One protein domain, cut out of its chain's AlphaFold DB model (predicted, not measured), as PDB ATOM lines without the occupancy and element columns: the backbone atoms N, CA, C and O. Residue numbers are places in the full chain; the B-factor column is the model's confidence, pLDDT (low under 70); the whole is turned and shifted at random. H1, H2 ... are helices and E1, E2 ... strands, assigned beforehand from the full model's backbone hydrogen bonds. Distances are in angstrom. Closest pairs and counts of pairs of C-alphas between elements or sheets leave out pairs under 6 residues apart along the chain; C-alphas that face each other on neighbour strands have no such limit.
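AT A GLANCE: This is residues 188 to 377 and 470 to 492 of the 599 residues of an uncharacterized protein of Serratia marcescens (UniProt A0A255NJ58). Four sheets, of which E2 E1 E12, E3 E4 E5 E6 and E7 E8 E9 are strongly twisted and E10 E11 is a small pair, are set in turn like the blades of an incomplete propeller, with strands E12, E3, E7 and E10 side by side along its inside. Sheet E3 E4 E5 E6 is partly face to face with E7 E8 E9, which is partly face to face with the small pair E10 E11; E2 E1 E12 packs on E3, and the short helix H1 grazes the rim. The printed part has 213 residues, with twelve named strands, E1 to E12, then H1; each sheet is antiparallel in the order written. The class is mostly strand, though under half of the residues are in named elements. It is compact, with a radius of gyration of the C-alphas of 17.5 A and spans of 53 by 41 by 35 A.

IN THESE COORDINATES: Find C-alpha 188 at (121.938, 113.571, 74.587), where E1, residues 188 to 193, begins. Next come E2, 199 to 204, E3, 226 to 233, E4, 236 to 242, E5, 251 to 256, and E6, 262 to 267. E7 is 292 to 300, 22.2 A long. From C-alpha 303 at (118.904, 121.765, 92.276), E8 runs to 314, 33.3 A; E9, 325 to 336, spans 31.9 A. E10, 362 to 370, bends by 55 degrees at 365; E11 is 375 to 377. Beyond the cut, E12, 472 to 479, bends by 57 degrees at 475, and H1, 487 to 492, ends at (127.122, 123.361, 72.366).

HOW THE PARTS SIT: Look first at E3 E4 E5 E6, a meander, each strand the antiparallel neighbour of the one before: N 231 and O 238 are 2.9 A apart, N 239 and O 254 2.8 A, N 265 and O 253 2.8 A. E7 E8 E9 is another, with N 296 and O 307 at 2.8 A and N 308 and O 330 at 2.8 A. The closest C-alphas of E3 and E7 are Asp 227 and Ala 294, 5.2 A; of E7 and E10, Ala 294 and Asp 364, 5.3 A; of E3 and E12, Ser 229 and Thr 476, 5.1 A. In E2 E1 E12, N 191 and O 200 are 3.0 A apart, N 190 and O 476 3.1 A. E10 and E11 form a hairpin, with N 370 and O 375 at 2.8 A. H1 only grazes E3 E4 E5 E6 with residues 488 to 492; in it every O i to N i+4 pair is within hydrogen-bond range.

THE WHOLE: The farthest C-alphas, Thr 321 and Ala 487, are 54.9 A apart. Residues 378 to 469 are not printed, and C-alphas 377 and 470 stand 27.4 A apart across that cut. The long links are E2 to E3, E6 to E7 and E9 to E10. Mean pLDDT of the printed part is 91.9; residue 491 is under 70.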
ATOM      1  N   TYR A 188     120.483 113.612  74.572       94.62
ATOM      2  CA  TYR A 188     121.938 113.571  74.587       94.62
ATOM      3  C   TYR A 188     122.386 112.516  75.582       94.62
ATOM      4  O   TYR A 188     121.721 112.274  76.590       94.62
ATOM      5  N   ALA A 189     123.496 111.859  75.279       95.75
ATOM      6  CA  ALA A 189     123.974 110.773  76.108       95.75
ATOM      7  C   ALA A 189     125.487 110.647  76.071       95.75
ATOM      8  O   ALA A 189     126.118 110.952  75.055       95.75
ATOM      9  N   THR A 190     126.052 110.159  77.169       96.69
ATOM     10  CA  THR A 190     127.465 109.787  77.250       96.69
ATOM     11  C   THR A 190     127.615 108.316  77.549       96.69
ATOM     12  O   THR A 190     126.989 107.827  78.477       96.69
ATOM     13  N   PHE A 191     128.498 107.648  76.815       95.31
ATOM     14  CA  PHE A 191     128.884 106.255  77.039       95.31
ATOM     15  C   PHE A 191     130.405 106.126  77.058       95.31
ATOM     16  O   PHE A 191     131.098 107.014  76.553       95.31
ATOM     17  N   PHE A 192     130.941 105.026  77.588       93.94
ATOM     18  CA  PHE A 192     132.389 104.798  77.594       93.94
ATOM     19  C   PHE A 192     132.829 103.622  76.709       93.94
ATOM     20  O   PHE A 192     132.109 102.643  76.506       93.94
ATOM     21  N   GLU A 193     134.042 103.715  76.168       91.75
ATOM     22  CA  GLU A 193     134.691 102.637  75.413       91.75
ATOM     23  C   GLU A 193     135.285 101.566  76.336       91.75
ATOM     24  O   GLU A 193     136.083 101.880  77.215       91.75
ATOM     25  N   THR A 194     135.018 100.286  76.059       86.25
ATOM     26  CA  THR A 194     135.498  99.145  76.866       86.25
ATOM     27  C   THR A 194     137.008  99.141  77.132       86.25
ATOM     28  O   THR A 194     137.442  98.769  78.217       86.25
ATOM     29  N   ASN A 195     137.824  99.524  76.143       86.38
ATOM     30  CA  ASN A 195     139.282  99.368  76.221       86.38
ATOM     31  C   ASN A 195     140.008 100.616  76.734       86.38
ATOM     32  O   ASN A 195     141.057 100.504  77.365       86.38
ATOM     33  N   THR A 196     139.495 101.804  76.419       90.56
ATOM     34  CA  THR A 196     140.170 103.087  76.686       90.56
ATOM     35  C   THR A 196     139.499 103.870  77.813       90.56
ATOM     36  O   THR A 196     140.090 104.819  78.326       90.56
ATOM     37  N   ASN A 197     138.271 103.494  78.189       93.25
ATOM     38  CA  ASN A 197     137.347 104.278  79.006       93.25
ATOM     39  C   ASN A 197     137.060 105.677  78.451       93.25
ATOM     40  O   ASN A 197     136.570 106.524  79.192       93.25
ATOM     41  N   ALA A 198     137.370 105.950  77.181       94.19
ATOM     42  CA  ALA A 198     137.091 107.247  76.587       94.19
ATOM     43  C   ALA A 198     135.579 107.493  76.544       94.19
ATOM     44  O   ALA A 198     134.806 106.617  76.144       94.19
ATOM     45  N   VAL A 199     135.176 108.689  76.965       96.31
ATOM     46  CA  VAL A 199     133.777 109.100  77.028       96.31
ATOM     47  C   VAL A 199     133.355 109.665  75.678       96.31
ATOM     48  O   VAL A 199     133.997 110.558  75.122       96.31
ATOM     49  N   ASN A 200     132.253 109.143  75.158       94.12
ATOM     50  CA  ASN A 200     131.696 109.476  73.859       94.12
ATOM     51  C   ASN A 200     130.311 110.090  74.029       94.12
ATOM     52  O   ASN A 200     129.446 109.496  74.667       94.12
ATOM     53  N   LEU A 201     130.109 111.261  73.429       94.88
ATOM     54  CA  LEU A 201     128.832 111.955  73.338       94.88
ATOM     55  C   LEU A 201     128.080 111.504  72.083       94.88
ATOM     56  O   LEU A 201     128.636 111.509  70.984       94.88
ATOM     57  N   VAL A 202     126.802 111.179  72.233       90.19
ATOM     58  CA  VAL A 202     125.870 110.923  71.129       90.19
ATOM     59  C   VAL A 202     124.590 111.723  71.336       90.19
ATOM     60  O   VAL A 202     124.239 112.093  72.456       90.19
ATOM     61  N   THR A 203     123.886 111.994  70.241       88.94
ATOM     62  CA  THR A 203     122.607 112.716  70.256       88.94
ATOM     63  C   THR A 203     121.546 111.947  69.486       88.94
ATOM     64  O   THR A 203     121.869 111.160  68.598       88.94
ATOM     65  N   SER A 204     120.285 112.155  69.834       83.31
ATOM     66  CA  SER A 204     119.133 111.559  69.161       83.31
ATOM     67  C   SER A 204     117.952 112.523  69.212       83.31
ATOM     68  O   SER A 204     117.891 113.386  70.083       83.31
ATOM     69  N   HIS A 205     116.995 112.375  68.299       77.50
ATOM     70  CA  HIS A 205     115.736 113.125  68.338       77.50
ATOM     71  C   HIS A 205     114.517 112.277  68.724       77.50
ATOM     72  O   HIS A 205     113.415 112.804  68.889       77.50
ATOM     73  N   ASP A 206     114.690 110.961  68.835       74.94
ATOM     74  CA  ASP A 206     113.627 110.020  69.194       74.94
ATOM     75  C   ASP A 206     113.993 109.125  70.389       74.94
ATOM     76  O   ASP A 206     113.120 108.443  70.923       74.94
ATOM     77  N   GLY A 207     115.254 109.159  70.833       83.12
ATOM     78  CA  GLY A 207     115.790 108.380  71.946       83.12
ATOM     79  C   GLY A 207     116.263 106.972  71.563       83.12
ATOM     80  O   GLY A 207     116.834 106.278  72.403       83.12
ATOM     81  N   LEU A 208     116.070 106.538  70.312       82.75
ATOM     82  CA  LEU A 208     116.384 105.176  69.848       82.75
ATOM     83  C   LEU A 208     117.362 105.155  68.665       82.75
ATOM     84  O   LEU A 208     118.169 104.229  68.546       82.75
ATOM     85  N   ASN A 209     117.323 106.177  67.810       75.56
ATOM     86  CA  ASN A 209     118.224 106.362  66.680       75.56
ATOM     87  C   ASN A 209     119.247 107.446  67.011       75.56
ATOM     88  O   ASN A 209     118.898 108.612  67.198       75.56
ATOM     89  N   TRP A 210     120.515 107.053  67.092       80.25
ATOM     90  CA  TRP A 210     121.591 107.884  67.623       80.25
ATOM     91  C   TRP A 210     122.580 108.303  66.537       80.25
ATOM     92  O   TRP A 210     122.863 107.543  65.609       80.25
ATOM     93  N   SER A 211     123.116 109.512  66.687       75.44
ATOM     94  CA  SER A 211     124.189 110.045  65.858       75.44
ATOM     95  C   SER A 211     125.470 109.225  65.998       75.44
ATOM     96  O   SER A 211     125.665 108.499  66.977       75.44
ATOM     97  N   ASP A 212     126.405 109.430  65.073       78.38
ATOM     98  CA  ASP A 212     127.771 108.958  65.281       78.38
ATOM     99  C   ASP A 212     128.380 109.586  66.547       78.38
ATOM    100  O   ASP A 212     128.069 110.739  66.887       78.38
ATOM    101  N   PRO A 213     129.216 108.827  67.274       85.19
ATOM    102  CA  PRO A 213     129.799 109.283  68.523       85.19
ATOM    103  C   PRO A 213     130.836 110.378  68.308       85.19
ATOM    104  O   PRO A 213     131.660 110.329  67.396       85.19
ATOM    105  N   THR A 214     130.829 111.341  69.220       86.94
ATOM    106  CA  THR A 214     131.871 112.351  69.365       86.94
ATOM    107  C   THR A 214     132.653 112.065  70.639       86.94
ATOM    108  O   THR A 214     132.133 112.245  71.740       86.94
ATOM    109  N   GLN A 215     133.903 111.621  70.511       91.12
ATOM    110  CA  GLN A 215     134.761 111.411  71.677       91.12
ATOM    111  C   GLN A 215     135.093 112.762  72.328       91.12
ATOM    112  O   GLN A 215     135.615 113.670  71.676       91.12
ATOM    113  N   LEU A 216     134.791 112.904  73.620       92.81
ATOM    114  CA  LEU A 216     135.067 114.126  74.369       92.81
ATOM    115  C   LEU A 216     136.557 114.209  74.718       92.81
ATOM    116  O   LEU A 216     137.188 113.211  75.068       92.81
ATOM    117  N   SER A 217     137.136 115.408  74.652       86.94
ATOM    118  CA  SER A 217     138.543 115.650  74.993       86.94
ATOM    119  C   SER A 217     138.731 117.030  75.608       86.94
ATOM    120  O   SER A 217     137.939 117.932  75.358       86.94
ATOM    121  N   ASP A 218     139.803 117.218  76.374       78.81
ATOM    122  CA  ASP A 218     140.229 118.534  76.876       78.81
ATOM    123  C   ASP A 218     141.165 119.276  75.893       78.81
ATOM    124  O   ASP A 218     141.885 120.203  76.272       78.81
ATOM    125  N   GLY A 219     141.207 118.832  74.630       72.50
ATOM    126  CA  GLY A 219     142.127 119.312  73.597       72.50
ATOM    127  C   GLY A 219     143.533 118.701  73.651       72.50
ATOM    128  O   GLY A 219     144.309 118.890  72.714       72.50
ATOM    129  N   LYS A 220     143.885 117.952  74.707       74.12
ATOM    130  CA  LYS A 220     145.163 117.222  74.819       74.12
ATOM    131  C   LYS A 220     144.961 115.719  74.935       74.12
ATOM    132  O   LYS A 220     145.763 114.956  74.400       74.12
ATOM    133  N   LYS A 221     143.938 115.296  75.674       83.62
ATOM    134  CA  LYS A 221     143.600 113.896  75.924       83.62
ATOM    135  C   LYS A 221     142.092 113.710  75.925       83.62
ATOM    136  O   LYS A 221     141.340 114.626  76.260       83.62
ATOM    137  N   SER A 222     141.669 112.501  75.585       87.19
ATOM    138  CA  SER A 222     140.284 112.081  75.750       87.19
ATOM    139  C   SER A 222     139.880 112.224  77.215       87.19
ATOM    140  O   SER A 222     140.637 111.865  78.123       87.19
ATOM    141  N   ILE A 223     138.680 112.743  77.439       92.00
ATOM    142  CA  ILE A 223     138.005 112.592  78.722       92.00
ATOM    143  C   ILE A 223     137.701 111.112  78.865       92.00
ATOM    144  O   ILE A 223     137.179 110.492  77.938       92.00
ATOM    145  N   ALA A 224     138.084 110.541  79.998       92.62
ATOM    146  CA  ALA A 224     137.990 109.113  80.212       92.62
ATOM    147  C   ALA A 224     137.566 108.813  81.644       92.62
ATOM    148  O   ALA A 224     137.967 109.498  82.583       92.62
ATOM    149  N   GLY A 225     136.766 107.770  81.790       94.25
ATOM    150  CA  GLY A 225     136.245 107.304  83.060       94.25
ATOM    151  C   GLY A 225     135.097 106.335  82.831       94.25
ATOM    152  O   GLY A 225     134.405 106.402  81.816       94.25
ATOM    153  N   ARG A 226     134.938 105.396  83.759       94.69
ATOM    154  CA  ARG A 226     133.831 104.445  83.718       94.69
ATOM    155  C   ARG A 226     132.548 105.093  84.218       94.69
ATOM    156  O   ARG A 226     132.607 106.038  85.001       94.69
ATOM    157  N   ASP A 227     131.426 104.522  83.799       94.31
ATOM    158  CA  ASP A 227     130.085 104.856  84.280       94.31
ATOM    159  C   ASP A 227     129.783 106.372  84.163       94.31
ATOM    160  O   ASP A 227     129.541 107.041  85.170       94.31
ATOM    161  N   PRO A 228     129.918 106.962  82.953       97.06
ATOM    162  CA  PRO A 228     129.790 108.394  82.756       97.06
ATOM    163  C   PRO A 228     128.337 108.858  82.843       97.06
ATOM    164  O   PRO A 228     127.504 108.448  82.034       97.06
ATOM    165  N   SER A 229     128.093 109.827  83.722       97.56
ATOM    166  CA  SER A 229     126.833 110.560  83.804       97.56
ATOM    167  C   SER A 229     126.978 111.978  83.282       97.56
ATOM    168  O   SER A 229     127.841 112.722  83.749       97.56
ATOM    169  N   ILE A 230     126.134 112.361  82.320       97.31
ATOM    170  CA  ILE A 230     126.106 113.706  81.737       97.31
ATOM    171  C   ILE A 230     124.890 114.495  82.209       97.31
ATOM    172  O   ILE A 230     123.762 114.007  82.210       97.31
ATOM    173  N   CYS A 231     125.111 115.765  82.535       95.38
ATOM    174  CA  CYS A 231     124.066 116.693  82.931       95.38
ATOM    175  C   CYS A 231     124.330 118.090  82.348       95.38
ATOM    176  O   CYS A 231     125.475 118.549  82.293       95.38
ATOM    177  N   PHE A 232     123.261 118.772  81.932       94.38
ATOM    178  CA  PHE A 232     123.277 120.197  81.621       94.38
ATOM    179  C   PHE A 232     122.519 120.942  82.713       94.38
ATOM    180  O   PHE A 232     121.338 120.696  82.930       94.38
ATOM    181  N   PHE A 233     123.183 121.865  83.401       93.94
ATOM    182  CA  PHE A 233     122.567 122.600  84.496       93.94
ATOM    183  C   PHE A 233     123.132 124.014  84.599       93.94
ATOM    184  O   PHE A 233     124.342 124.234  84.509       93.94
ATOM    185  N   LYS A 234     122.244 125.005  84.754       86.12
ATOM    186  CA  LYS A 234     122.592 126.438  84.850       86.12
ATOM    187  C   LYS A 234     123.599 126.881  83.777       86.12
ATOM    188  O   LYS A 234     124.588 127.546  84.074       86.12
ATOM    189  N   ASN A 235     123.339 126.504  82.521       83.00
ATOM    190  CA  ASN A 235     124.163 126.787  81.333       83.00
ATOM    191  C   ASN A 235     125.579 126.176  81.317       83.00
ATOM    192  O   ASN A 235     126.411 126.589  80.499       83.00
ATOM    193  N   ASN A 236     125.839 125.187  82.170       89.62
ATOM    194  CA  ASN A 236     127.084 124.431  82.224       89.62
ATOM    195  C   ASN A 236     126.820 122.940  81.981       89.62
ATOM    196  O   ASN A 236     125.743 122.426  82.271       89.62
ATOM    197  N   TRP A 237     127.836 122.262  81.468       96.56
ATOM    198  CA  TRP A 237     127.882 120.828  81.241       96.56
ATOM    199  C   TRP A 237     128.731 120.158  82.308       96.56
ATOM    200  O   TRP A 237     129.812 120.645  82.654       96.56
ATOM    201  N   PHE A 238     128.259 119.015  82.783       97.88
ATOM    202  CA  PHE A 238     128.915 118.201  83.793       97.88
ATOM    203  C   PHE A 238     128.974 116.763  83.301       97.88
ATOM    204  O   PHE A 238     127.970 116.244  82.823       97.88
ATOM    205  N   VAL A 239     130.140 116.133  83.421       98.12
ATOM    206  CA  VAL A 239     130.319 114.696  83.203       98.12
ATOM    207  C   VAL A 239     130.955 114.107  84.453       98.12
ATOM    208  O   VAL A 239     132.128 114.367  84.722       98.12
ATOM    209  N   ALA A 240     130.184 113.360  85.240       98.06
ATOM    210  CA  ALA A 240     130.694 112.598  86.375       98.06
ATOM    211  C   ALA A 240     131.144 111.210  85.911       98.06
ATOM    212  O   ALA A 240     130.526 110.640  85.021       98.06
ATOM    213  N   VAL A 241     132.213 110.675  86.498       97.56
ATOM    214  CA  VAL A 241     132.710 109.320  86.215       97.56
ATOM    215  C   VAL A 241     133.171 108.628  87.496       97.56
ATOM    216  O   VAL A 241     133.585 109.280  88.463       97.56
ATOM    217  N   THR A 242     133.157 107.297  87.483       96.31
ATOM    218  CA  THR A 242     133.729 106.467  88.544       96.31
ATOM    219  C   THR A 242     135.245 106.642  88.602       96.31
ATOM    220  O   THR A 242     135.991 106.061  87.812       96.31
ATOM    221  N   GLU A 243     135.711 107.414  89.579       95.31
ATOM    222  CA  GLU A 243     137.118 107.499  89.963       95.31
ATOM    223  C   GLU A 243     137.231 108.060  91.384       95.31
ATOM    224  O   GLU A 243     136.863 109.205  91.633       95.31
ATOM    225  N   ASN A 244     137.783 107.285  92.314       95.00
ATOM    226  CA  ASN A 244     137.965 107.698  93.701       95.00
ATOM    227  C   ASN A 244     139.406 107.452  94.169       95.00
ATOM    228  O   ASN A 244     140.072 106.510  93.731       95.00
ATOM    229  N   LEU A 245     139.883 108.279  95.102       96.56
ATOM    230  CA  LEU A 245     141.177 108.103  95.757       96.56
ATOM    231  C   LEU A 245     141.000 108.224  97.268       96.56
ATOM    232  O   LEU A 245     140.605 109.270  97.779       96.56
ATOM    233  N   VAL A 246     141.358 107.154  97.978       95.50
ATOM    234  CA  VAL A 246     141.215 107.031  99.436       95.50
ATOM    235  C   VAL A 246     141.791 108.252 100.163       95.50
ATOM    236  O   VAL A 246     142.928 108.651  99.910       95.50
ATOM    237  N   GLU A 247     140.987 108.826 101.059       94.06
ATOM    238  CA  GLU A 247     141.201 110.053 101.841       94.06
ATOM    239  C   GLU A 247     141.410 111.344 101.020       94.06
ATOM    240  O   GLU A 247     141.710 112.390 101.591       94.06
ATOM    241  N   ASN A 248     141.275 111.306  99.690       96.62
ATOM    242  CA  ASN A 248     141.550 112.451  98.818       96.62
ATOM    243  C   ASN A 248     140.308 112.950  98.073       96.62
ATOM    244  O   ASN A 248     140.032 114.148  98.127       96.62
ATOM    245  N   TYR A 249     139.584 112.075  97.370       97.50
ATOM    246  CA  TYR A 249     138.354 112.418  96.647       97.50
ATOM    247  C   TYR A 249     137.480 111.186  96.389       97.50
ATOM    248  O   TYR A 249     137.959 110.051  96.392       97.50
ATOM    249  N   ASP A 250     136.199 111.439  96.152       97.81
ATOM    250  CA  ASP A 250     135.122 110.447  96.137       97.81
ATOM    251  C   ASP A 250     134.627 110.109  94.734       97.81
ATOM    252  O   ASP A 250     134.213 108.982  94.486       97.81
ATOM    253  N   MET A 251     134.685 111.079  93.824       96.81
ATOM    254  CA  MET A 251     134.380 110.905  92.407       96.81
ATOM    255  C   MET A 251     135.117 111.959  91.576       96.81
ATOM    256  O   MET A 251     135.650 112.940  92.113       96.81
ATOM    257  N   LEU A 252     135.098 111.797  90.257       97.19
ATOM    258  CA  LEU A 252     135.620 112.785  89.329       97.19
ATOM    259  C   LEU A 252     134.490 113.428  88.531       97.19
ATOM    260  O   LEU A 252     133.639 112.729  87.991       97.19
ATOM    261  N   VAL A 253     134.513 114.758  88.424       97.94
ATOM    262  CA  VAL A 253     133.602 115.508  87.554       97.94
ATOM    263  C   VAL A 253     134.398 116.372  86.587       97.94
ATOM    264  O   VAL A 253     135.277 117.139  86.981       97.94
ATOM    265  N   TYR A 254     134.068 116.281  85.307       97.38
ATOM    266  CA  TYR A 254     134.496 117.215  84.280       97.38
ATOM    267  C   TYR A 254     133.419 118.282  84.102       97.38
ATOM    268  O   TYR A 254     132.245 117.966  83.947       97.38
ATOM    269  N   THR A 255     133.818 119.549  84.120       96.94
ATOM    270  CA  THR A 255     132.921 120.701  83.948       96.94
ATOM    271  C   THR A 255     133.258 121.425  82.653       96.94
ATOM    272  O   THR A 255     134.437 121.572  82.321       96.94
ATOM    273  N   SER A 256     132.256 121.880  81.911       94.31
ATOM    274  CA  SER A 256     132.453 122.629  80.673       94.31
ATOM    275  C   SER A 256     131.371 123.677  80.469       94.31
ATOM    276  O   SER A 256     130.222 123.501  80.858       94.31
ATOM    277  N   LYS A 257     131.737 124.780  79.817       87.00
ATOM    278  CA  LYS A 257     130.775 125.786  79.362       87.00
ATOM    279  C   LYS A 257     130.304 125.549  77.934       87.00
ATOM    280  O   LYS A 257     129.427 126.282  77.509       87.00
ATOM    281  N   ASP A 258     130.878 124.619  77.179       81.06
ATOM    282  CA  ASP A 258     130.672 124.539  75.723       81.06
ATOM    283  C   ASP A 258     130.862 123.130  75.125       81.06
ATOM    284  O   ASP A 258     130.901 122.995  73.905       81.06
ATOM    285  N   LEU A 259     130.999 122.094  75.966       88.62
ATOM    286  CA  LEU A 259     131.332 120.705  75.602       88.62
ATOM    287  C   LEU A 259     132.688 120.512  74.898       88.62
ATOM    288  O   LEU A 259     133.010 119.398  74.479       88.62
ATOM    289  N   ILE A 260     133.505 121.559  74.779       83.25
ATOM    290  CA  ILE A 260     134.802 121.530  74.089       83.25
ATOM    291  C   ILE A 260     135.929 121.762  75.093       83.25
ATOM    292  O   ILE A 260     136.914 121.031  75.122       83.25
ATOM    293  N   ASN A 261     135.780 122.778  75.938       84.25
ATOM    294  CA  ASN A 261     136.750 123.151  76.949       84.25
ATOM    295  C   ASN A 261     136.324 122.567  78.290       84.25
ATOM    296  O   ASN A 261     135.298 122.964  78.850       84.25
ATOM    297  N   TRP A 262     137.125 121.643  78.812       93.00
ATOM    298  CA  TRP A 262     136.795 120.894  80.018       93.00
ATOM    299  C   TRP A 262     137.776 121.157  81.155       93.00
ATOM    300  O   TRP A 262     138.991 121.206  80.966       93.00
ATOM    301  N   LYS A 263     137.240 121.282  82.369       93.31
ATOM    302  CA  LYS A 263     137.988 121.363  83.626       93.31
ATOM    303  C   LYS A 263     137.691 120.123  84.462       93.31
ATOM    304  O   LYS A 263     136.541 119.885  84.820       93.31
ATOM    305  N   ARG A 264     138.739 119.377  84.817       95.00
ATOM    306  CA  ARG A 264     138.692 118.230  85.737       95.00
ATOM    307  C   ARG A 264     138.586 118.713  87.190       95.00
ATOM    308  O   ARG A 264     139.383 119.552  87.610       95.00
ATOM    309  N   VAL A 265     137.647 118.166  87.957       96.38
ATOM    310  CA  VAL A 265     137.398 118.492  89.370       96.38
ATOM    311  C   VAL A 265     137.354 117.206  90.196       96.38
ATOM    312  O   VAL A 265     136.520 116.336  89.964       96.38
ATOM    313  N   ASN A 266     138.258 117.092  91.170       97.50
ATOM    314  CA  ASN A 266     138.259 115.998  92.141       97.50
ATOM    315  C   ASN A 266     137.214 116.307  93.218       97.50
ATOM    316  O   ASN A 266     137.445 117.184  94.053       97.50
ATOM    317  N   VAL A 267     136.075 115.623  93.186       98.00
ATOM    318  CA  VAL A 267     134.934 115.946  94.045       98.00
ATOM    319  C   VAL A 267     135.011 115.201  95.368       98.00
ATOM    320  O   VAL A 267     135.400 114.037  95.432       98.00
ATOM    321  N   LYS A 268     134.599 115.894  96.426       97.56
ATOM    322  CA  LYS A 268     134.434 115.365  97.772       97.56
ATOM    323  C   LYS A 268     132.966 115.470  98.176       97.56
ATOM    324  O   LYS A 268     132.330 116.504  97.961       97.56
ATOM    325  N   LEU A 269     132.436 114.394  98.725       95.12
ATOM    326  CA  LEU A 269     131.085 114.295  99.252       95.12
ATOM    327  C   LEU A 269     131.186 114.537 100.755       95.12
ATOM    328  O   LEU A 269     131.982 113.869 101.387       95.12
ATOM    329  N   ASN A 270     130.392 115.448 101.327       94.88
ATOM    330  CA  ASN A 270     130.586 116.045 102.665       94.88
ATOM    331  C   ASN A 270     131.489 117.300 102.689       94.88
ATOM    332  O   ASN A 270     132.462 117.426 103.439       94.88
ATOM    333  N   GLY A 271     131.145 118.278 101.850       93.44
ATOM    334  CA  GLY A 271     131.792 119.585 101.806       93.44
ATOM    335  C   GLY A 271     133.210 119.513 101.245       93.44
ATOM    336  O   GLY A 271     133.401 119.343 100.045       93.44
ATOM    337  N   ASN A 272     134.213 119.699 102.109       93.75
ATOM    338  CA  ASN A 272     135.634 119.692 101.735       93.75
ATOM    339  C   ASN A 272     136.373 118.417 102.182       93.75
ATOM    340  O   ASN A 272     137.599 118.331 102.022       93.75
ATOM    341  N   GLU A 273     135.656 117.436 102.727       95.12
ATOM    342  CA  GLU A 273     136.203 116.169 103.211       95.12
ATOM    343  C   GLU A 273     135.789 115.021 102.296       95.12
ATOM    344  O   GLU A 273     134.634 114.945 101.903       95.12
ATOM    345  N   ALA A 274     136.736 114.149 101.943       96.06
ATOM    346  CA  ALA A 274     136.419 112.933 101.206       96.06
ATOM    347  C   ALA A 274     135.894 111.871 102.176       96.06
ATOM    348  O   ALA A 274     136.461 111.694 103.259       96.06
ATOM    349  N   ILE A 275     134.871 111.126 101.776       96.94
ATOM    350  CA  ILE A 275     134.346 110.003 102.570       96.94
ATOM    351  C   ILE A 275     135.026 108.680 102.229       96.94
ATOM    352  O   ILE A 275     134.990 107.737 103.021       96.94
ATOM    353  N   CYS A 276     135.677 108.615 101.068       97.19
ATOM    354  CA  CYS A 276     136.391 107.451 100.595       97.19
ATOM    355  C   CYS A 276     137.487 107.051 101.588       97.19
ATOM    356  O   CYS A 276     138.529 107.700 101.665       97.19
ATOM    357  N   SER A 277     137.312 105.939 102.303       96.38
ATOM    358  CA  SER A 277     138.234 105.519 103.361       96.38
ATOM    359  C   SER A 277     138.407 104.009 103.438       96.38
ATOM    360  O   SER A 277     137.450 103.249 103.371       96.38
ATOM    361  N   ARG A 278     139.638 103.543 103.689       95.75
ATOM    362  CA  ARG A 278     139.894 102.124 104.019       95.75
ATOM    363  C   ARG A 278     139.570 101.780 105.472       95.75
ATOM    364  O   ARG A 278     139.482 100.602 105.809       95.75
ATOM    365  N   LYS A 279     139.458 102.788 106.341       94.38
ATOM    366  CA  LYS A 279     139.315 102.609 107.794       94.38
ATOM    367  C   LYS A 279     137.925 102.990 108.286       94.38
ATOM    368  O   LYS A 279     137.370 102.276 109.114       94.38
ATOM    369  N   LYS A 280     137.385 104.111 107.804       95.56
ATOM    370  CA  LYS A 280     136.096 104.645 108.249       95.56
ATOM    371  C   LYS A 280     134.973 104.053 107.407       95.56
ATOM    372  O   LYS A 280     134.963 104.209 106.187       95.56
ATOM    373  N   ALA A 281     134.057 103.347 108.060       96.25
ATOM    374  CA  ALA A 281     132.824 102.911 107.423       96.25
ATOM    375  C   ALA A 281     131.898 104.107 107.167       96.25
ATOM    376  O   ALA A 281     131.951 105.096 107.899       96.25
ATOM    377  N   TRP A 282     131.047 103.993 106.148       96.19
ATOM    378  CA  TRP A 282     130.014 104.983 105.852       96.19
ATOM    379  C   TRP A 282     128.642 104.499 106.317       96.19
ATOM    380  O   TRP A 282     128.282 103.340 106.091       96.19
ATOM    381  N   GLY A 283     127.865 105.373 106.963       91.38
ATOM    382  CA  GLY A 283     126.532 105.044 107.471       91.38
ATOM    383  C   GLY A 283     126.517 103.777 108.336       91.38
ATOM    384  O   GLY A 283     127.254 103.664 109.313       91.38
ATOM    385  N   LYS A 284     125.681 102.799 107.962       89.62
ATOM    386  CA  LYS A 284     125.570 101.487 108.640       89.62
ATOM    387  C   LYS A 284     126.563 100.433 108.115       89.62
ATOM    388  O   LYS A 284     126.363  99.240 108.335       89.62
ATOM    389  N   GLY A 285     127.594 100.846 107.377       93.31
ATOM    390  CA  GLY A 285     128.606  99.945 106.838       93.31
ATOM    391  C   GLY A 285     129.434  99.257 107.927       93.31
ATOM    392  O   GLY A 285     129.650  99.784 109.014       93.31
ATOM    393  N   THR A 286     129.934  98.065 107.614       94.44
ATOM    394  CA  THR A 286     130.792  97.250 108.491       94.44
ATOM    395  C   THR A 286     132.270  97.314 108.102       94.44
ATOM    396  O   THR A 286     133.124  96.782 108.810       94.44
ATOM    397  N   ARG A 287     132.595  97.946 106.967       95.50
ATOM    398  CA  ARG A 287     133.958  98.101 106.438       95.50
ATOM    399  C   ARG A 287     134.157  99.511 105.891       95.50
ATOM    400  O   ARG A 287     133.181 100.218 105.655       95.50
ATOM    401  N   GLY A 288     135.418  99.900 105.700       96.50
ATOM    402  CA  GLY A 288     135.762 101.197 105.127       96.50
ATOM    403  C   GLY A 288     135.123 101.413 103.754       96.50
ATOM    404  O   GLY A 288     135.155 100.498 102.930       96.50
ATOM    405  N   ALA A 289     134.560 102.599 103.518       96.19
ATOM    406  CA  ALA A 289     133.972 102.995 102.239       96.19
ATOM    407  C   ALA A 289     135.060 103.283 101.188       96.19
ATOM    408  O   ALA A 289     135.293 104.421 100.806       96.19
ATOM    409  N   ASP A 290     135.784 102.256 100.742       95.38
ATOM    410  CA  ASP A 290     136.933 102.393  99.835       95.38
ATOM    411  C   ASP A 290     136.571 102.309  98.341       95.38
ATOM    412  O   ASP A 290     137.449 102.426  97.483       95.38
ATOM    413  N   LYS A 291     135.285 102.104  98.030       95.94
ATOM    414  CA  LYS A 291     134.731 102.021  96.673       95.94
ATOM    415  C   LYS A 291     133.476 102.880  96.590       95.94
ATOM    416  O   LYS A 291     132.516 102.639  97.328       95.94
ATOM    417  N   LEU A 292     133.528 103.869  95.706       97.50
ATOM    418  CA  LEU A 292     132.434 104.770  95.382       97.50
ATOM    419  C   LEU A 292     132.266 104.752  93.868       97.50
ATOM    420  O   LEU A 292     133.188 105.137  93.151       97.50
ATOM    421  N   TRP A 293     131.145 104.215  93.393       96.62
ATOM    422  CA  TRP A 293     130.968 103.824  91.993       96.62
ATOM    423  C   TRP A 293     129.670 104.359  91.396       96.62
ATOM    424  O   TRP A 293     128.696 104.573  92.120       96.62
ATOM    425  N   ALA A 294     129.690 104.504  90.071       96.06
ATOM    426  CA  ALA A 294     128.580 104.891  89.212       96.06
ATOM    427  C   ALA A 294     127.852 106.145  89.714       96.06
ATOM    428  O   ALA A 294     126.729 106.048  90.218       96.06
ATOM    429  N   PRO A 295     128.521 107.313  89.671       97.69
ATOM    430  CA  PRO A 295     127.870 108.566  90.001       97.69
ATOM    431  C   PRO A 295     126.851 108.940  88.917       97.69
ATOM    432  O   PRO A 295     127.212 109.015  87.748       97.69
ATOM    433  N   GLU A 296     125.621 109.258  89.309       97.81
ATOM    434  CA  GLU A 296     124.558 109.724  88.414       97.81
ATOM    435  C   GLU A 296     124.110 111.137  88.812       97.81
ATOM    436  O   GLU A 296     123.645 111.368  89.930       97.81
ATOM    437  N   LEU A 297     124.306 112.107  87.915       97.81
ATOM    438  CA  LEU A 297     123.932 113.506  88.114       97.81
ATOM    439  C   LEU A 297     122.464 113.726  87.739       97.81
ATOM    440  O   LEU A 297     122.046 113.442  86.617       97.81
ATOM    441  N   ILE A 298     121.695 114.299  88.662       96.44
ATOM    442  CA  ILE A 298     120.254 114.519  88.492       96.44
ATOM    443  C   ILE A 298     119.910 115.958  88.836       96.44
ATOM    444  O   ILE A 298     120.306 116.465  89.887       96.44
ATOM    445  N   VAL A 299     119.134 116.604  87.969       94.25
ATOM    446  CA  VAL A 299     118.525 117.900  88.262       94.25
ATOM    447  C   VAL A 299     117.097 117.670  88.734       94.25
ATOM    448  O   VAL A 299     116.272 117.127  88.010       94.25
ATOM    449  N   GLU A 300     116.786 118.118  89.943       93.31
ATOM    450  CA  GLU A 300     115.425 118.109  90.473       93.31
ATOM    451  C   GLU A 300     115.127 119.464  91.106       93.31
ATOM    452  O   GLU A 300     115.878 119.946  91.949       93.31
ATOM    453  N   SER A 301     114.012 120.082  90.701       89.00
ATOM    454  CA  SER A 301     113.525 121.348  91.269       89.00
ATOM    455  C   SER A 301     114.575 122.483  91.303       89.00
ATOM    456  O   SER A 301     114.712 123.171  92.308       89.00
ATOM    457  N   ASP A 302     115.304 122.691  90.192       88.31
ATOM    458  CA  ASP A 302     116.422 123.658  90.046       88.31
ATOM    459  C   ASP A 302     117.612 123.422  90.999       88.31
ATOM    460  O   ASP A 302     118.403 124.320  91.308       88.31
ATOM    461  N   GLU A 303     117.782 122.184  91.450       95.50
ATOM    462  CA  GLU A 303     118.904 121.765  92.276       95.50
ATOM    463  C   GLU A 303     119.604 120.563  91.643       95.50
ATOM    464  O   GLU A 303     118.968 119.671  91.089       95.50
ATOM    465  N   LEU A 304     120.936 120.550  91.723       97.75
ATOM    466  CA  LEU A 304     121.753 119.450  91.224       97.75
ATOM    467  C   LEU A 304     122.037 118.473  92.361       97.75
ATOM    468  O   LEU A 304     122.482 118.872  93.437       97.75
ATOM    469  N   TYR A 305     121.843 117.193  92.093       98.56
ATOM    470  CA  TYR A 305     122.143 116.084  92.981       98.56
ATOM    471  C   TYR A 305     123.101 115.114  92.298       98.56
ATOM    472  O   TYR A 305     123.220 115.091  91.073       98.56
ATOM    473  N   VAL A 306     123.774 114.304  93.106       98.56
ATOM    474  CA  VAL A 306     124.478 113.113  92.639       98.56
ATOM    475  C   VAL A 306     123.996 111.904  93.420       98.56
ATOM    476  O   VAL A 306     123.983 111.929  94.653       98.56
ATOM    477  N   ILE A 307     123.609 110.855  92.706       98.19
ATOM    478  CA  ILE A 307     123.447 109.511  93.249       98.19
ATOM    479  C   ILE A 307     124.772 108.780  93.103       98.19
ATOM    480  O   ILE A 307     125.448 108.931  92.096       98.19
ATOM    481  N   ILE A 308     125.167 108.002  94.104       97.94
ATOM    482  CA  ILE A 308     126.403 107.227  94.064       97.94
ATOM    483  C   ILE A 308     126.275 105.939  94.877       97.94
ATOM    484  O   ILE A 308     125.609 105.886  95.917       97.94
ATOM    485  N   SER A 309     126.941 104.888  94.409       97.75
ATOM    486  CA  SER A 309     127.001 103.599  95.095       97.75
ATOM    487  C   SER A 309     128.162 103.595  96.083       97.75
ATOM    488  O   SER A 309     129.312 103.750  95.679       97.75
ATOM    489  N   ILE A 310     127.893 103.384  97.373       98.00
ATOM    490  CA  ILE A 310     128.922 103.367  98.425       98.00
ATOM    491  C   ILE A 310     129.067 101.952  98.977       98.00
ATOM    492  O   ILE A 310     128.079 101.324  99.363       98.00
ATOM    493  N   TYR A 311     130.301 101.449  99.036       97.44
ATOM    494  CA  TYR A 311     130.607 100.146  99.624       97.44
ATOM    495  C   TYR A 311     130.396 100.139 101.139       97.44
ATOM    496  O   TYR A 311     130.931 100.977 101.864       97.44
ATOM    497  N   LEU A 312     129.641  99.151 101.617       96.69
ATOM    498  CA  LEU A 312     129.233  99.029 103.016       96.69
ATOM    499  C   LEU A 312     129.744  97.741 103.681       96.69
ATOM    500  O   LEU A 312     129.628  97.600 104.896       96.69
ATOM    501  N   GLY A 313     130.317  96.796 102.932       95.50
ATOM    502  CA  GLY A 313     130.828  95.534 103.476       95.50
ATOM    503  C   GLY A 313     130.487  94.335 102.601       95.50
ATOM    504  O   GLY A 313     130.520  94.428 101.377       95.50
ATOM    505  N   TYR A 314     130.205  93.189 103.215       94.00
ATOM    506  CA  TYR A 314     129.861  91.975 102.476       94.00
ATOM    507  C   TYR A 314     128.356  91.749 102.408       94.00
ATOM    508  O   TYR A 314     127.644  91.981 103.383       94.00
ATOM    509  N   ASP A 315     127.889  91.282 101.255       89.88
ATOM    510  CA  ASP A 315     126.497  90.922 101.034       89.88
ATOM    511  C   ASP A 315     126.261  89.518 101.583       89.88
ATOM    512  O   ASP A 315     126.642  88.517 100.975       89.88
ATOM    513  N   GLN A 316     125.654  89.467 102.766       86.81
ATOM    514  CA  GLN A 316     125.333  88.232 103.475       86.81
ATOM    515  C   GLN A 316     123.891  87.758 103.223       86.81
ATOM    516  O   GLN A 316     123.437  86.825 103.883       86.81
ATOM    517  N   SER A 317     123.167  88.360 102.267       80.19
ATOM    518  CA  SER A 317     121.762  88.026 101.969       80.19
ATOM    519  C   SER A 317     121.561  86.594 101.461       80.19
ATOM    520  O   SER A 317     120.505  86.003 101.681       80.19
ATOM    521  N   SER A 318     122.575  86.021 100.807       77.25
ATOM    522  CA  SER A 318     122.566  84.634 100.322       77.25
ATOM    523  C   SER A 318     123.154  83.627 101.319       77.25
ATOM    524  O   SER A 318     122.761  82.462 101.321       77.25
ATOM    525  N   SER A 319     124.104  84.054 102.158       84.06
ATOM    526  CA  SER A 319     124.749  83.237 103.191       84.06
ATOM    527  C   SER A 319     125.511  84.123 104.190       84.06
ATOM    528  O   SER A 319     126.192  85.058 103.758       84.06
ATOM    529  N   PRO A 320     125.537  83.791 105.499       87.56
ATOM    530  CA  PRO A 320     126.310  84.533 106.502       87.56
ATOM    531  C   PRO A 320     127.822  84.618 106.231       87.56
ATOM    532  O   PRO A 320     128.508  85.465 106.796       87.56
ATOM    533  N   THR A 321     128.375  83.740 105.391       90.81
ATOM    534  CA  THR A 321     129.815  83.689 105.077       90.81
ATOM    535  C   THR A 321     130.165  84.249 103.698       90.81
ATOM    536  O   THR A 321     131.342  84.245 103.323       90.81
ATOM    537  N   ALA A 322     129.173  84.726 102.937       87.81
ATOM    538  CA  ALA A 322     129.391  85.307 101.620       87.81
ATOM    539  C   ALA A 322     130.307  86.542 101.699       87.81
ATOM    540  O   ALA A 322     130.267  87.319 102.653       87.81
ATOM    541  N   LYS A 323     131.176  86.687 100.692       90.81
ATOM    542  CA  LYS A 323     132.170  87.772 100.585       90.81
ATOM    543  C   LYS A 323     131.956  88.661  99.360       90.81
ATOM    544  O   LYS A 323     132.838  89.447  99.019       90.81
ATOM    545  N   SER A 324     130.813  88.526  98.692       90.69
ATOM    546  CA  SER A 324     130.423  89.433  97.615       90.69
ATOM    547  C   SER A 324     130.234  90.840  98.170       90.69
ATOM    548  O   SER A 324     129.906  91.004  99.344       90.69
ATOM    549  N   ASN A 325     130.485  91.868  97.367       93.62
ATOM    550  CA  ASN A 325     130.399  93.238  97.858       93.62
ATOM    551  C   ASN A 325     128.937  93.648  98.088       93.62
ATOM    552  O   ASN A 325     128.062  93.350  97.272       93.62
ATOM    553  N   TYR A 326     128.694  94.360  99.188       95.25
ATOM    554  CA  TYR A 326     127.422  95.008  99.481       95.25
ATOM    555  C   TYR A 326     127.562  96.521  99.335       95.25
ATOM    556  O   TYR A 326     128.405  97.142  99.995       95.25
ATOM    557  N   PHE A 327     126.729  97.094  98.477       97.06
ATOM    558  CA  PHE A 327     126.639  98.521  98.210       97.06
ATOM    559  C   PHE A 327     125.280  99.064  98.642       97.06
ATOM    560  O   PHE A 327     124.261  98.378  98.553       97.06
ATOM    561  N   GLY A 328     125.283 100.310  99.110       96.56
ATOM    562  CA  GLY A 328     124.074 101.107  99.265       96.56
ATOM    563  C   GLY A 328     124.058 102.262  98.272       96.56
ATOM    564  O   GLY A 328     125.111 102.810  97.946       96.56
ATOM    565  N   THR A 329     122.862 102.655  97.847       97.50
ATOM    566  CA  THR A 329     122.637 103.863  97.050       97.50
ATOM    567  C   THR A 329     122.514 105.070  97.970       97.50
ATOM    568  O   THR A 329     121.709 105.068  98.906       97.50
ATOM    569  N   TYR A 330     123.317 106.093  97.709       98.25
ATOM    570  CA  TYR A 330     123.305 107.348  98.446       98.25
ATOM    571  C   TYR A 330     123.115 108.516  97.493       98.25
ATOM    572  O   TYR A 330     123.517 108.441  96.339       98.25
ATOM    573  N   ILE A 331     122.531 109.597  97.995       98.44
ATOM    574  CA  ILE A 331     122.306 110.831  97.256       98.44
ATOM    575  C   ILE A 331     122.838 112.028  98.041       98.44
ATOM    576  O   ILE A 331     122.617 112.145  99.250       98.44
ATOM    577  N   ALA A 332     123.547 112.917  97.352       98.44
ATOM    578  CA  ALA A 332     124.072 114.157  97.908       98.44
ATOM    579  C   ALA A 332     123.665 115.349  97.041       98.44
ATOM    580  O   ALA A 332     123.682 115.279  95.812       98.44
ATOM    581  N   LYS A 333     123.325 116.464  97.684       98.44
ATOM    582  CA  LYS A 333     122.954 117.711  97.017       98.44
ATOM    583  C   LYS A 333     124.197 118.529  96.703       98.44
ATOM    584  O   LYS A 333     125.034 118.728  97.579       98.44
ATOM    585  N   CYS A 334     124.304 119.064  95.496       98.38
ATOM    586  CA  CYS A 334     125.315 120.058  95.166       98.38
ATOM    587  C   CYS A 334     125.003 121.366  95.909       98.38
ATOM    588  O   CYS A 334     123.941 121.963  95.745       98.38
ATOM    589  N   THR A 335     125.932 121.800  96.754       97.56
ATOM    590  CA  THR A 335     125.830 123.028  97.560       97.56
ATOM    591  C   THR A 335     126.574 124.200  96.927       97.56
ATOM    592  O   THR A 335     126.245 125.352  97.201       97.56
ATOM    593  N   ASP A 336     127.545 123.922  96.053       96.12
ATOM    594  CA  ASP A 336     128.252 124.920  95.256       96.12
ATOM    595  C   ASP A 336     128.616 124.334  93.890       96.12
ATOM    596  O   ASP A 336     129.496 123.477  93.780       96.12
ATOM    597  N   ILE A 337     127.940 124.819  92.850       93.44
ATOM    598  CA  ILE A 337     128.101 124.359  91.468       93.44
ATOM    599  C   ILE A 337     129.459 124.741  90.860       93.44
ATOM    600  O   ILE A 337     129.971 124.028  90.002       93.44
ATOM    601  N   ASN A 338     130.072 125.848  91.290       90.00
ATOM    602  CA  ASN A 338     131.319 126.328  90.681       90.00
ATOM    603  C   ASN A 338     132.521 125.480  91.111       90.00
ATOM    604  O   ASN A 338     133.474 125.300  90.350       90.00
ATOM    605  N   GLU A 339     132.455 124.960  92.335       92.06
ATOM    606  CA  GLU A 339     133.492 124.120  92.933       92.06
ATOM    607  C   GLU A 339     133.080 122.645  93.022       92.06
ATOM    608  O   GLU A 339     133.847 121.829  93.524       92.06
ATOM    609  N   MET A 340     131.883 122.297  92.531       96.56
ATOM    610  CA  MET A 340     131.288 120.961  92.634       96.56
ATOM    611  C   MET A 340     131.326 120.408  94.067       96.56
ATOM    612  O   MET A 340     131.715 119.262  94.290       96.56
ATOM    613  N   ARG A 341     130.945 121.228  95.057       96.62
ATOM    614  CA  ARG A 341     130.834 120.787  96.458       96.62
ATOM    615  C   ARG A 341     129.473 120.171  96.718       96.62
ATOM    616  O   ARG A 341     128.454 120.728  96.312       96.62
ATOM    617  N   PHE A 342     129.448 119.076  97.469       98.25
ATOM    618  CA  PHE A 342     128.226 118.344  97.794       98.25
ATOM    619  C   PHE A 342     127.995 118.254  99.302       98.25
ATOM    620  O   PHE A 342     128.940 118.277 100.090       98.25
ATOM    621  N   SER A 343     126.731 118.152  99.699       97.75
ATOM    622  CA  SER A 343     126.327 117.861 101.071       97.75
ATOM    623  C   SER A 343     126.821 116.484 101.515       97.75
ATOM    624  O   SER A 343     127.320 115.688 100.715       97.75
ATOM    625  N   GLU A 344     126.643 116.181 102.797       96.75
ATOM    626  CA  GLU A 344     126.752 114.808 103.278       96.75
ATOM    627  C   GLU A 344     125.759 113.898 102.516       96.75
ATOM    628  O   GLU A 344     124.591 114.278 102.360       96.75
ATOM    629  N   PRO A 345     126.201 112.732 102.002       97.69
ATOM    630  CA  PRO A 345     125.310 111.780 101.345       97.69
ATOM    631  C   PRO A 345     124.287 111.148 102.292       97.69
ATOM    632  O   PRO A 345     124.639 110.548 103.308       97.69
ATOM    633  N   SER A 346     123.019 111.188 101.894       96.50
ATOM    634  CA  SER A 346     121.909 110.499 102.559       96.50
ATOM    635  C   SER A 346     121.570 109.192 101.844       96.50
ATOM    636  O   SER A 346     121.753 109.084 100.633       96.50
ATOM    637  N   ARG A 347     121.131 108.164 102.577       96.88
ATOM    638  CA  ARG A 347     120.797 106.864 101.978       96.88
ATOM    639  C   ARG A 347     119.424 106.920 101.309       96.88
ATOM    640  O   ARG A 347     118.488 107.432 101.911       96.88
ATOM    641  N   ILE A 348     119.310 106.332 100.120       97.69
ATOM    642  CA  ILE A 348     118.016 106.011  99.512       97.69
ATOM    643  C   ILE A 348     117.597 104.622  99.989       97.69
ATOM    644  O   ILE A 348     118.343 103.651  99.830       97.69
ATOM    645  N   ASP A 349     116.410 104.544 100.590       97.38
ATOM    646  CA  ASP A 349     115.853 103.296 101.102       97.38
ATOM    647  C   ASP A 349     114.990 102.595 100.047       97.38
ATOM    648  O   ASP A 349     114.060 103.174  99.483       97.38
ATOM    649  N   TYR A 350     115.307 101.320  99.825       97.56
ATOM    650  CA  TYR A 350     114.562 100.402  98.973       97.56
ATOM    651  C   TYR A 350     113.653  99.525  99.824       97.56
ATOM    652  O   TYR A 350     114.146  98.769 100.664       97.56
ATOM    653  N   HIS A 351     112.350  99.597  99.594       97.88
ATOM    654  CA  HIS A 351     111.365  98.711 100.198       97.88
ATOM    655  C   HIS A 351     111.107  97.533  99.255       97.88
ATOM    656  O   HIS A 351     110.665  97.697  98.117       97.88
ATOM    657  N   GLU A 352     111.458  96.336  99.715       95.19
ATOM    658  CA  GLU A 352     111.360  95.105  98.938       95.19
ATOM    659  C   GLU A 352     109.916  94.588  98.878       95.19
ATOM    660  O   GLU A 352     109.094  94.862  99.752       95.19
ATOM    661  N   SER A 353     109.628  93.720  97.907       92.62
ATOM    662  CA  SER A 353     108.321  93.053  97.797       92.62
ATOM    663  C   SER A 353     107.962  92.153  98.986       92.62
ATOM    664  O   SER A 353     106.786  91.869  99.200       92.62
ATOM    665  N   ASP A 354     108.948  91.706  99.772       91.75
ATOM    666  CA  ASP A 354     108.741  90.921 100.996       91.75
ATOM    667  C   ASP A 354     108.617  91.787 102.267       91.75
ATOM    668  O   ASP A 354     108.560  91.251 103.376       91.75
ATOM    669  N   GLY A 355     108.576  93.116 102.117       93.88
ATOM    670  CA  GLY A 355     108.473  94.087 103.208       93.88
ATOM    671  C   GLY A 355     109.786  94.365 103.942       93.88
ATOM    672  O   GLY A 355     109.805  95.168 104.877       93.88
ATOM    673  N   SER A 356     110.892  93.721 103.556       95.19
ATOM    674  CA  SER A 356     112.211  94.082 104.076       95.19
ATOM    675  C   SER A 356     112.719  95.389 103.458       95.19
ATOM    676  O   SER A 356     112.206  95.862 102.446       95.19
ATOM    677  N   ILE A 357     113.723  96.003 104.088       95.75
ATOM    678  CA  ILE A 357     114.298  97.278 103.642       95.75
ATOM    679  C   ILE A 357     115.780  97.082 103.352       95.75
ATOM    680  O   ILE A 357     116.522  96.587 104.206       95.75
ATOM    681  N   ASN A 358     116.221  97.520 102.171       94.31
ATOM    682  CA  ASN A 358     117.611  97.473 101.725       94.31
ATOM    683  C   ASN A 358     118.241  96.072 101.824       94.31
ATOM    684  O   ASN A 358     119.403  95.931 102.214       94.31
ATOM    685  N   LYS A 359     117.489  95.020 101.504       91.62
ATOM    686  CA  LYS A 359     117.956  93.638 101.672       91.62
ATOM    687  C   LYS A 359     119.107  93.293 100.734       91.62
ATOM    688  O   LYS A 359     120.024  92.576 101.129       91.62
ATOM    689  N   TYR A 360     119.059  93.801  99.506       91.94
ATOM    690  CA  TYR A 360     120.013  93.462  98.455       91.94
ATOM    691  C   TYR A 360     121.036  94.571  98.203       91.94
ATOM    692  O   TYR A 360     120.743  95.757  98.366       91.94
ATOM    693  N   SER A 361     122.240  94.168  97.784       93.56
ATOM    694  CA  SER A 361     123.260  95.080  97.260       93.56
ATOM    695  C   SER A 361     122.770  95.738  95.969       93.56
ATOM    696  O   SER A 361     122.363  95.024  95.043       93.56
ATOM    697  N   ARG A 362     122.817  97.074  95.902       93.19
ATOM    698  CA  ARG A 362     122.372  97.852  94.736       93.19
ATOM    699  C   ARG A 362     123.421  98.849  94.278       93.19
ATOM    700  O   ARG A 362     123.979  99.573  95.103       93.19
ATOM    701  N   ILE A 363     123.657  98.868  92.969       94.69
ATOM    702  CA  ILE A 363     124.562  99.801  92.292       94.69
ATOM    703  C   ILE A 363     123.907 100.378  91.034       94.69
ATOM    704  O   ILE A 363     122.828  99.924  90.644       94.69
ATOM    705  N   ASP A 364     124.582 101.342  90.404       95.50
ATOM    706  CA  ASP A 364     124.203 101.930  89.113       95.50
ATOM    707  C   ASP A 364     122.766 102.470  89.119       95.50
ATOM    708  O   ASP A 364     121.977 102.171  88.229       95.50
ATOM    709  N   ALA A 365     122.379 103.162  90.192       97.38
ATOM    710  CA  ALA A 365     121.005 103.617  90.347       97.38
ATOM    711  C   ALA A 365     120.744 104.886  89.527       97.38
ATOM    712  O   ALA A 365     121.501 105.849  89.629       97.38
ATOM    713  N   ASP A 366     119.624 104.901  88.811       97.75
ATOM    714  CA  ASP A 366     119.114 106.061  88.080       97.75
ATOM    715  C   ASP A 366     117.687 106.389  88.535       97.75
ATOM    716  O   ASP A 366     116.908 105.485  88.864       97.75
ATOM    717  N   ILE A 367     117.348 107.680  88.574       97.25
ATOM    718  CA  ILE A 367     116.034 108.185  88.987       97.25
ATOM    719  C   ILE A 367     115.517 109.165  87.948       97.25
ATOM    720  O   ILE A 367     116.155 110.170  87.645       97.25
ATOM    721  N   VAL A 368     114.287 108.929  87.499       94.94
ATOM    722  CA  VAL A 368     113.569 109.830  86.596       94.94
ATOM    723  C   VAL A 368     112.217 110.222  87.163       94.94
ATOM    724  O   VAL A 368     111.540 109.445  87.843       94.94
ATOM    725  N   LYS A 369     111.803 111.450  86.857       92.94
ATOM    726  CA  LYS A 369     110.501 111.985  87.245       92.94
ATOM    727  C   LYS A 369     109.441 111.607  86.215       92.94
ATOM    728  O   LYS A 369     109.508 112.014  85.059       92.94
ATOM    729  N   ASP A 370     108.425 110.881  86.657       90.44
ATOM    730  CA  ASP A 370     107.193 110.644  85.912       90.44
ATOM    731  C   ASP A 370     106.218 111.791  86.202       90.44
ATOM    732  O   ASP A 370     105.492 111.802  87.203       90.44
ATOM    733  N   ILE A 371     106.254 112.804  85.333       85.44
ATOM    734  CA  ILE A 371     105.458 114.030  85.476       85.44
ATOM    735  C   ILE A 371     103.959 113.730  85.380       85.44
ATOM    736  O   ILE A 371     103.169 114.315  86.123       85.44
ATOM    737  N   GLU A 372     103.569 112.815  84.490       86.00
ATOM    738  CA  GLU A 372     102.169 112.474  84.232       86.00
ATOM    739  C   GLU A 372     101.529 111.827  85.463       86.00
ATOM    740  O   GLU A 372     100.460 112.249  85.911       86.00
ATOM    741  N   ASN A 373     102.228 110.869  86.075       87.56
ATOM    742  CA  ASN A 373     101.729 110.139  87.240       87.56
ATOM    743  C   ASN A 373     102.198 110.718  88.585       87.56
ATOM    744  O   ASN A 373     101.916 110.129  89.629       87.56
ATOM    745  N   LYS A 374     102.893 111.865  88.577       91.81
ATOM    746  CA  LYS A 374     103.397 112.575  89.770       91.81
ATOM    747  C   LYS A 374     104.204 111.673  90.709       91.81
ATOM    748  O   LYS A 374     104.028 111.702  91.929       91.81
ATOM    749  N   LYS A 375     105.079 110.858  90.130       95.12
ATOM    750  CA  LYS A 375     105.938 109.919  90.855       95.12
ATOM    751  C   LYS A 375     107.359 109.957  90.304       95.12
ATOM    752  O   LYS A 375     107.639 110.606  89.304       95.12
ATOM    753  N   TYR A 376     108.244 109.240  90.966       97.50
ATOM    754  CA  TYR A 376     109.608 108.970  90.556       97.50
ATOM    755  C   TYR A 376     109.726 107.485  90.266       97.50
ATOM    756  O   TYR A 376     109.174 106.677  91.015       97.50
ATOM    757  N   LEU A 377     110.424 107.141  89.193       97.88
ATOM    758  CA  LEU A 377     110.866 105.782  88.916       97.88
ATOM    759  C   LEU A 377     112.350 105.699  89.242       97.88
ATOM    760  O   LEU A 377     113.101 106.612  88.911       97.88
ATOM    761  N   PRO A 470     127.692 102.059  68.650       81.81
ATOM    762  CA  PRO A 470     128.935 101.295  68.750       81.81
ATOM    763  C   PRO A 470     128.957 100.409  70.005       81.81
ATOM    764  O   PRO A 470     128.127 100.560  70.901       81.81
ATOM    765  N   LYS A 471     129.934  99.497  70.095       84.12
ATOM    766  CA  LYS A 471     130.142  98.624  71.266       84.12
ATOM    767  C   LYS A 471     130.667  99.406  72.478       84.12
ATOM    768  O   LYS A 471     131.797  99.208  72.921       84.12
ATOM    769  N   PHE A 472     129.852 100.331  72.962       89.19
ATOM    770  CA  PHE A 472     130.050 101.048  74.202       89.19
ATOM    771  C   PHE A 472     129.524 100.246  75.388       89.19
ATOM    772  O   PHE A 472     128.733  99.313  75.231       89.19
ATOM    773  N   ARG A 473     129.988 100.653  76.563       89.88
ATOM    774  CA  ARG A 473     129.531 100.221  77.883       89.88
ATOM    775  C   ARG A 473     128.710 101.336  78.527       89.88
ATOM    776  O   ARG A 473     128.638 102.410  77.932       89.88
ATOM    777  N   HIS A 474     128.127 101.058  79.702       88.12
ATOM    778  CA  HIS A 474     127.425 101.977  80.628       88.12
ATOM    779  C   HIS A 474     127.403 103.451  80.198       88.12
ATOM    780  O   HIS A 474     128.444 104.072  79.957       88.12
ATOM    781  N   GLY A 475     126.226 104.057  80.219       90.44
ATOM    782  CA  GLY A 475     126.109 105.489  80.025       90.44
ATOM    783  C   GLY A 475     124.783 106.038  80.506       90.44
ATOM    784  O   GLY A 475     123.877 105.283  80.853       90.44
ATOM    785  N   THR A 476     124.677 107.355  80.444       94.94
ATOM    786  CA  THR A 476     123.476 108.089  80.831       94.94
ATOM    787  C   THR A 476     122.863 108.729  79.599       94.94
ATOM    788  O   THR A 476     123.556 109.410  78.841       94.94
ATOM    789  N   ILE A 477     121.559 108.528  79.416       95.56
ATOM    790  CA  ILE A 477     120.726 109.220  78.435       95.56
ATOM    791  C   ILE A 477     119.893 110.267  79.162       95.56
ATOM    792  O   ILE A 477     119.231 109.979  80.153       95.56
ATOM    793  N   LYS A 478     119.870 111.480  78.620       94.38
ATOM    794  CA  LYS A 478     119.078 112.595  79.124       94.38
ATOM    795  C   LYS A 478     118.179 113.155  78.029       94.38
ATOM    796  O   LYS A 478     118.601 113.304  76.880       94.38
ATOM    797  N   SER A 479     116.939 113.492  78.387       89.62
ATOM    798  CA  SER A 479     116.008 114.199  77.500       89.62
ATOM    799  C   SER A 479     116.163 115.700  77.693       89.62
ATOM    800  O   SER A 479     115.831 116.230  78.752       89.62
ATOM    801  N   GLY A 480     116.609 116.417  76.663       85.31
ATOM    802  CA  GLY A 480     116.816 117.860  76.742       85.31
ATOM    803  C   GLY A 480     115.560 118.641  77.125       85.31
ATOM    804  O   GLY A 480     115.663 119.665  77.794       85.31
ATOM    805  N   ARG A 481     114.371 118.127  76.787       76.12
ATOM    806  CA  ARG A 481     113.096 118.719  77.205       76.12
ATOM    807  C   ARG A 481     112.905 118.691  78.721       76.12
ATOM    808  O   ARG A 481     112.459 119.685  79.287       76.12
ATOM    809  N   TYR A 482     113.207 117.564  79.362       78.31
ATOM    810  CA  TYR A 482     112.987 117.384  80.800       78.31
ATOM    811  C   TYR A 482     114.144 117.907  81.651       78.31
ATOM    812  O   TYR A 482     113.918 118.352  82.770       78.31
ATOM    813  N   GLU A 483     115.350 117.947  81.090       80.75
ATOM    814  CA  GLU A 483     116.549 118.465  81.759       80.75
ATOM    815  C   GLU A 483     116.720 119.989  81.627       80.75
ATOM    816  O   GLU A 483     117.711 120.551  82.087       80.75
ATOM    817  N   GLY A 484     115.782 120.691  80.979       78.44
ATOM    818  CA  GLY A 484     115.868 122.145  80.808       78.44
ATOM    819  C   GLY A 484     117.007 122.583  79.880       78.44
ATOM    820  O   GLY A 484     117.633 123.626  80.097       78.44
ATOM    821  N   LEU A 485     117.296 121.793  78.842       81.88
ATOM    822  CA  LEU A 485     118.321 122.106  77.851       81.88
ATOM    823  C   LEU A 485     117.956 123.389  77.094       81.88
ATOM    824  O   LEU A 485     116.949 123.463  76.391       81.88
ATOM    825  N   THR A 486     118.800 124.411  77.217       77.81
ATOM    826  CA  THR A 486     118.575 125.713  76.575       77.81
ATOM    827  C   THR A 486     119.064 125.706  75.126       77.81
ATOM    828  O   THR A 486     119.849 124.849  74.715       77.81
ATOM    829  N   ALA A 487     118.693 126.730  74.348       70.12
ATOM    830  CA  ALA A 487     119.221 126.930  72.992       70.12
ATOM    831  C   ALA A 487     120.764 126.960  72.949       70.12
ATOM    832  O   ALA A 487     121.374 126.498  71.984       70.12
ATOM    833  N   LYS A 488     121.403 127.452  74.020       75.31
ATOM    834  CA  LYS A 488     122.857 127.402  74.178       75.31
ATOM    835  C   LYS A 488     123.354 125.959  74.290       75.31
ATOM    836  O   LYS A 488     124.282 125.598  73.580       75.31
ATOM    837  N   GLY A 489     122.731 125.136  75.134       77.50
ATOM    838  CA  GLY A 489     123.087 123.721  75.255       77.50
ATOM    839  C   GLY A 489     122.951 122.979  73.921       77.50
ATOM    840  O   GLY A 489     123.868 122.281  73.498       77.50
ATOM    841  N   VAL A 490     121.867 123.223  73.180       75.31
ATOM    842  CA  VAL A 490     121.695 122.678  71.820       75.31
ATOM    843  C   VAL A 490     122.832 123.112  70.885       75.31
ATOM    844  O   VAL A 490     123.383 122.298  70.143       75.31
ATOM    845  N   GLN A 491     123.227 124.386  70.941       67.31
ATOM    846  CA  GLN A 491     124.351 124.893  70.158       67.31
ATOM    847  C   GLN A 491     125.687 124.252  70.566       67.31
ATOM    848  O   GLN A 491     126.505 123.972  69.689       67.31
ATOM    849  N   ASP A 492     125.914 124.012  71.856       78.94
ATOM    850  CA  ASP A 492     127.122 123.361  72.366       78.94
ATOM    851  C   ASP A 492     127.229 121.917  71.849       78.94
ATOM    852  O   ASP A 492     128.290 121.530  71.359       78.94
TER     853      ASP A 492